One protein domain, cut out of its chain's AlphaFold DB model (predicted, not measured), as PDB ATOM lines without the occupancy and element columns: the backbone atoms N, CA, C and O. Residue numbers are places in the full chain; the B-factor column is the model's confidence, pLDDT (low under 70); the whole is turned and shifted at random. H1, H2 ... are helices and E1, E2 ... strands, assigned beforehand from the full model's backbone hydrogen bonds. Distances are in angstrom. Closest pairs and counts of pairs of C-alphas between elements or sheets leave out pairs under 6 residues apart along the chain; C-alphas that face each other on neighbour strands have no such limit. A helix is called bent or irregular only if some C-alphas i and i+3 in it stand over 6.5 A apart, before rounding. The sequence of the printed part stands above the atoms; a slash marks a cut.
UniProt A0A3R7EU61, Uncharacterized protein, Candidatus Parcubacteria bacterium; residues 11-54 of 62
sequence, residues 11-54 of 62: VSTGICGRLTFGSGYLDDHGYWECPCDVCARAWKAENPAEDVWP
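What this domain is: This is residues 11 to 54 of the 62 residues of an uncharacterized protein of Candidatus Parcubacteria bacterium (UniProt A0A3R7EU61). Two strand hairpins share one long, bent strand, E2, to make a small three-stranded sheet; helix H1 grazes this sheet, and after H1 the end of the printed part folds back to pair residues 52 to 53 with residues 19 to 20 of E2. The printed part has 44 residues with three named strands and one named helix, in the order E1, E2, E3, H1. The sheet's order is E1 - E2 - E3, antiparallel throughout, and the class is mixed, helices and strands. The whole is compact, with a radius of gyration of the C-alphas of 9.6 A, and only just flat, spanning 27 by 20 by 11 A.

How they stand to each other: E1, residues 11 to 13, and E2, residues 19 to 26, form a hairpin, with N 12 and O 20 within hydrogen-bond range at 2.9 A. E2 bends by 117 degrees at residue 23. Its pairing is staggered: residues 19 to 21 pair with E1, and residues 22 to 26 with E3, residues 32 to 35. E2 and E3 are also a hairpin, with N 33 and O 25 at 2.8 A. The edge strands E1 and E3 are only just apart, closest 8.2 A. H1, residues 37 to 46, is on the sheet but only grazes it, with residues 37 to 44; the closest C-alphas of E2 and H1, those of Phe 21 and Ala 40, are 5.6 A apart. In H1 every O i to N i+4 pair is within hydrogen-bond range. Residues 52 to 53 pair with residues 19 to 20 of E2, parallel.

Where its parts are: E1 begins at C-alpha 11, (187.203, 183.607, 201.817), and measures 7.1 A from first to last C-alpha. E2 measures 12.5 A, E3 5.3 A and H1 14.3 A, ending at C-alpha 46, (194.958, 192.571, 210.849).

The domain as a whole: The C-alphas farthest apart, those of Asp 28 and Glu 46, are 27.7 A apart. The printed part has no cut, and its three links between named elements are tight. Mean pLDDT of the printed part is 96.0; no printed residue is under 70.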
ATOM      1  N   VAL A  11     188.119 182.929 200.895       97.25
ATOM      2  CA  VAL A  11     187.203 183.607 201.817       97.25
ATOM      3  C   VAL A  11     185.792 183.600 201.237       97.25
ATOM      4  O   VAL A  11     185.610 183.719 200.027       97.25
ATOM      5  N   SER A  12     184.797 183.447 202.101       97.75
ATOM      6  CA  SER A  12     183.379 183.590 201.782       97.75
ATOM      7  C   SER A  12     182.677 184.365 202.899       97.75
ATOM      8  O   SER A  12     183.294 184.741 203.899       97.75
ATOM      9  N   THR A  13     181.387 184.618 202.720       97.81
ATOM     10  CA  THR A  13     180.530 185.247 203.722       97.81
ATOM     11  C   THR A  13     179.459 184.249 204.128       97.81
ATOM     12  O   THR A  13     178.647 183.830 203.305       97.81
ATOM     13  N   GLY A  14     179.457 183.874 205.403       95.38
ATOM     14  CA  GLY A  14     178.431 183.014 205.967       95.38
ATOM     15  C   GLY A  14     177.066 183.707 206.015       95.38
ATOM     16  O   GLY A  14     176.979 184.936 206.002       95.38
ATOM     17  N   ILE A  15     175.991 182.931 206.163       95.94
ATOM     18  CA  ILE A  15     174.597 183.415 206.205       95.94
ATOM     19  C   ILE A  15     174.347 184.516 207.256       95.94
ATOM     20  O   ILE A  15     173.454 185.343 207.099       95.94
ATOM     21  N   CYS A  16     175.166 184.570 208.307       93.25
ATOM     22  CA  CYS A  16     175.102 185.585 209.362       93.25
ATOM     23  C   CYS A  16     175.938 186.851 209.073       93.25
ATOM     24  O   CYS A  16     176.128 187.661 209.976       93.25
ATOM     25  N   GLY A  17     176.496 187.010 207.867       92.94
ATOM     26  CA  GLY A  17     177.371 188.132 207.499       92.94
ATOM     27  C   GLY A  17     178.819 188.012 207.991       92.94
ATOM     28  O   GLY A  17     179.608 188.933 207.811       92.94
ATOM     29  N   ARG A  18     179.179 186.880 208.605       95.06
ATOM     30  CA  ARG A  18     180.527 186.589 209.113       95.06
ATOM     31  C   ARG A  18     181.456 186.144 207.986       95.06
ATOM     32  O   ARG A  18     181.044 185.324 207.170       95.06
ATOM     33  N   LEU A  19     182.721 186.560 207.998       97.75
ATOM     34  CA  LEU A  19     183.718 186.028 207.064       97.75
ATOM     35  C   LEU A  19     184.095 184.584 207.414       97.75
ATOM     36  O   LEU A  19     184.397 184.273 208.567       97.75
ATOM     37  N   THR A  20     184.106 183.702 206.421       97.75
ATOM     38  CA  THR A  20     184.471 182.290 206.566       97.75
ATOM     39  C   THR A  20     185.701 181.974 205.722       97.75
ATOM     40  O   THR A  20     185.776 182.339 204.549       97.75
ATOM     41  N   PHE A  21     186.680 181.282 206.301       97.62
ATOM     42  CA  PHE A  21     187.926 180.910 205.625       97.62
ATOM     43  C   PHE A  21     188.048 179.396 205.516       97.62
ATOM     44  O   PHE A  21     187.778 178.678 206.482       97.62
ATOM     45  N   GLY A  22     188.480 178.909 204.357       97.38
ATOM     46  CA  GLY A  22     188.613 177.480 204.103       97.38
ATOM     47  C   GLY A  22     188.812 177.157 202.630       97.38
ATOM     48  O   GLY A  22     189.109 178.032 201.828       97.38
ATOM     49  N   SER A  23     188.696 175.882 202.288       97.38
ATOM     50  CA  SER A  23     188.835 175.360 200.925       97.38
ATOM     51  C   SER A  23     187.820 174.239 200.684       97.38
ATOM     52  O   SER A  23     187.100 173.846 201.608       97.38
ATOM     53  N   GLY A  24     187.763 173.732 199.452       96.38
ATOM     54  CA  GLY A  24     186.769 172.743 199.039       96.38
ATOM     55  C   GLY A  24     185.427 173.392 198.710       96.38
ATOM     56  O   GLY A  24     185.379 174.539 198.257       96.38
ATOM     57  N   TYR A  25     184.337 172.659 198.919       97.38
ATOM     58  CA  TYR A  25     182.998 173.176 198.645       97.38
ATOM     59  C   TYR A  25     182.495 174.101 199.759       97.38
ATOM     60  O   TYR A  25     182.797 173.911 200.938       97.38
ATOM     61  N   LEU A  26     181.708 175.104 199.372       96.38
ATOM     62  CA  LEU A  26     180.888 175.888 200.291       96.38
ATOM     63  C   LEU A  26     179.540 175.195 200.473       96.38
ATOM     64  O   LEU A  26     178.939 174.755 199.492       96.38
ATOM     65  N   ASP A  27     179.063 175.125 201.711       95.81
ATOM     66  CA  ASP A  27     177.678 174.763 201.992       95.81
ATOM     67  C   ASP A  27     176.708 175.913 201.647       95.81
ATOM     68  O   ASP A  27     177.115 177.045 201.358       95.81
ATOM     69  N   ASP A  28     175.405 175.634 201.723       97.06
ATOM     70  CA  ASP A  28     174.340 176.612 201.441       97.06
ATOM     71  C   ASP A  28     174.322 177.802 202.422       97.06
ATOM     72  O   ASP A  28     173.605 178.782 202.215       97.06
ATOM     73  N   HIS A  29     175.110 177.738 203.497       97.00
ATOM     74  CA  HIS A  29     175.235 178.783 204.503       97.00
ATOM     75  C   HIS A  29     176.552 179.557 204.397       97.00
ATOM     76  O   HIS A  29     176.804 180.405 205.253       97.00
ATOM     77  N   GLY A  30     177.380 179.299 203.382       96.31
ATOM     78  CA  GLY A  30     178.647 179.991 203.166       96.31
ATOM     79  C   GLY A  30     179.797 179.494 204.049       96.31
ATOM     80  O   GLY A  30     180.754 180.240 204.259       96.31
ATOM     81  N   TYR A  31     179.739 178.266 204.571       96.31
ATOM     82  CA  TYR A  31     180.814 177.629 205.338       96.31
ATOM     83  C   TYR A  31     181.556 176.585 204.503       96.31
ATOM     84  O   TYR A  31     180.971 175.876 203.692       96.31
ATOM     85  N   TRP A  32     182.869 176.504 204.702       97.06
ATOM     86  CA  TRP A  32     183.752 175.643 203.917       97.06
ATOM     87  C   TRP A  32     183.769 174.202 204.430       97.06
ATOM     88  O   TRP A  32     183.847 173.978 205.638       97.06
ATOM     89  N   GLU A  33     183.808 173.240 203.507       96.75
ATOM     90  CA  GLU A  33     184.045 171.815 203.771       96.75
ATOM     91  C   GLU A  33     185.352 171.586 204.543       96.75
ATOM     92  O   GLU A  33     185.394 170.786 205.478       96.75
ATOM     93  N   CYS A  34     186.407 172.322 204.176       96.75
ATOM     94  CA  CYS A  34     187.701 172.310 204.855       96.75
ATOM     95  C   CYS A  34     187.998 173.695 205.463       96.75
ATOM     96  O   CYS A  34     188.653 174.518 204.812       96.75
ATOM     97  N   PRO A  35     187.530 173.988 206.692       96.69
ATOM     98  CA  PRO A  35     187.752 175.271 207.359       96.69
ATOM     99  C   PRO A  35     189.234 175.551 207.622       96.69
ATOM    100  O   PRO A  35     189.994 174.644 207.953       96.69
ATOM    101  N   CYS A  36     189.643 176.820 207.550       96.62
ATOM    102  CA  CYS A  36     191.029 177.236 207.767       96.62
ATOM    103  C   CYS A  36     191.158 178.253 208.913       96.62
ATOM    104  O   CYS A  36     190.892 179.444 208.743       96.62
ATOM    105  N   ASP A  37     191.619 177.797 210.080       95.94
ATOM    106  CA  ASP A  37     191.833 178.647 211.258       95.94
ATOM    107  C   ASP A  37     193.068 179.550 211.129       95.94
ATOM    108  O   ASP A  37     193.071 180.663 211.651       95.94
ATOM    109  N   VAL A  38     194.100 179.113 210.403       96.12
ATOM    110  CA  VAL A  38     195.316 179.905 210.162       96.12
ATOM    111  C   VAL A  38     194.994 181.193 209.400       96.12
ATOM    112  O   VAL A  38     195.344 182.279 209.862       96.12
ATOM    113  N   CYS A  39     194.284 181.099 208.270       96.44
ATOM    114  CA  CYS A  39     193.890 182.273 207.484       96.44
ATOM    115  C   CYS A  39     192.876 183.145 208.229       96.44
ATOM    116  O   CYS A  39     193.010 184.366 208.237       96.44
ATOM    117  N   ALA A  40     191.918 182.525 208.924       96.31
ATOM    118  CA  ALA A  40     190.961 183.237 209.760       96.31
ATOM    119  C   ALA A  40     191.657 184.075 210.849       96.31
ATOM    120  O   ALA A  40     191.352 185.258 211.021       96.31
ATOM    121  N   ARG A  41     192.625 183.496 211.574       94.94
ATOM    122  CA  ARG A  41     193.399 184.197 212.613       94.94
ATOM    123  C   ARG A  41     194.292 185.289 212.038       94.94
ATOM    124  O   ARG A  41     194.359 186.357 212.640       94.94
ATOM    125  N   ALA A  42     194.940 185.042 210.899       95.50
ATOM    126  CA  ALA A  42     195.735 186.058 210.210       95.50
ATOM    127  C   ALA A  42     194.867 187.278 209.862       95.50
ATOM    128  O   ALA A  42     195.201 188.397 210.246       95.50
ATOM    129  N   TRP A  43     193.686 187.050 209.276       95.62
ATOM    130  CA  TRP A  43     192.738 188.124 208.978       95.62
ATOM    131  C   TRP A  43     192.291 188.874 210.233       95.62
ATOM    132  O   TRP A  43     192.269 190.101 210.243       95.62
ATOM    133  N   LYS A  44     191.951 188.156 211.310       95.44
ATOM    134  CA  LYS A  44     191.508 188.757 212.579       95.44
ATOM    135  C   LYS A  44     192.604 189.572 213.273       95.44
ATOM    136  O   LYS A  44     192.280 190.545 213.948       95.44
ATOM    137  N   ALA A  45     193.872 189.186 213.128       95.12
ATOM    138  CA  ALA A  45     195.000 189.942 213.669       95.12
ATOM    139  C   ALA A  45     195.163 191.300 212.966       95.12
ATOM    140  O   ALA A  45     195.442 192.298 213.627       95.12
ATOM    141  N   GLU A  46     194.931 191.343 211.654       96.44
ATOM    142  CA  GLU A  46     194.958 192.571 210.849       96.44
ATOM    143  C   GLU A  46     193.659 193.383 210.971       96.44
ATOM    144  O   GLU A  46     193.685 194.611 210.911       96.44
ATOM    145  N   ASN A  47     192.530 192.707 211.210       96.38
ATOM    146  CA  ASN A  47     191.192 193.293 211.285       96.38
ATOM    147  C   ASN A  47     190.476 192.889 212.591       96.38
ATOM    148  O   ASN A  47     189.549 192.071 212.577       96.38
ATOM    149  N   PRO A  48     190.850 193.469 213.750       94.56
ATOM    150  CA  PRO A  48     190.324 193.044 215.049       94.56
ATOM    151  C   PRO A  48     188.811 193.226 215.221       94.56
ATOM    152  O   PRO A  48     188.213 192.550 216.059       94.56
ATOM    153  N   ALA A  49     188.180 194.111 214.444       95.00
ATOM    154  CA  ALA A  49     186.741 194.377 214.502       95.00
ATOM    155  C   ALA A  49     185.891 193.361 213.716       95.00
ATOM    156  O   ALA A  49     184.715 193.200 214.028       95.00
ATOM    157  N   GLU A  50     186.475 192.658 212.744       93.06
ATOM    158  CA  GLU A  50     185.740 191.748 211.859       93.06
ATOM    159  C   GLU A  50     185.284 190.487 212.592       93.06
ATOM    160  O   GLU A  50     186.028 189.906 213.393       93.06
ATOM    161  N   ASP A  51     184.068 190.030 212.308       94.56
ATOM    162  CA  ASP A  51     183.601 188.729 212.777       94.56
ATOM    163  C   ASP A  51     184.059 187.650 211.789       94.56
ATOM    164  O   ASP A  51     183.779 187.728 210.591       94.56
ATOM    165  N   VAL A  52     184.777 186.638 212.281       95.81
ATOM    166  CA  VAL A  52     185.492 185.671 211.435       95.81
ATOM    167  C   VAL A  52     185.330 184.243 211.954       95.81
ATOM    168  O   VAL A  52     185.315 183.992 213.160       95.81
ATOM    169  N   TRP A  53     185.238 183.285 211.035       94.94
ATOM    170  CA  TRP A  53     185.208 181.848 211.289       94.94
ATOM    171  C   TRP A  53     186.150 181.097 210.321       94.94
ATOM    172  O   TRP A  53     186.296 181.515 209.177       94.94
ATOM    173  N   PRO A  54     186.769 179.976 210.725       94.06
ATOM    174  CA  PRO A  54     186.723 179.381 212.055       94.06
ATOM    175  C   PRO A  54     187.640 180.100 213.050       94.06
ATOM    176  O   PRO A  54     188.750 180.512 212.737       94.06
TER     177      PRO A  54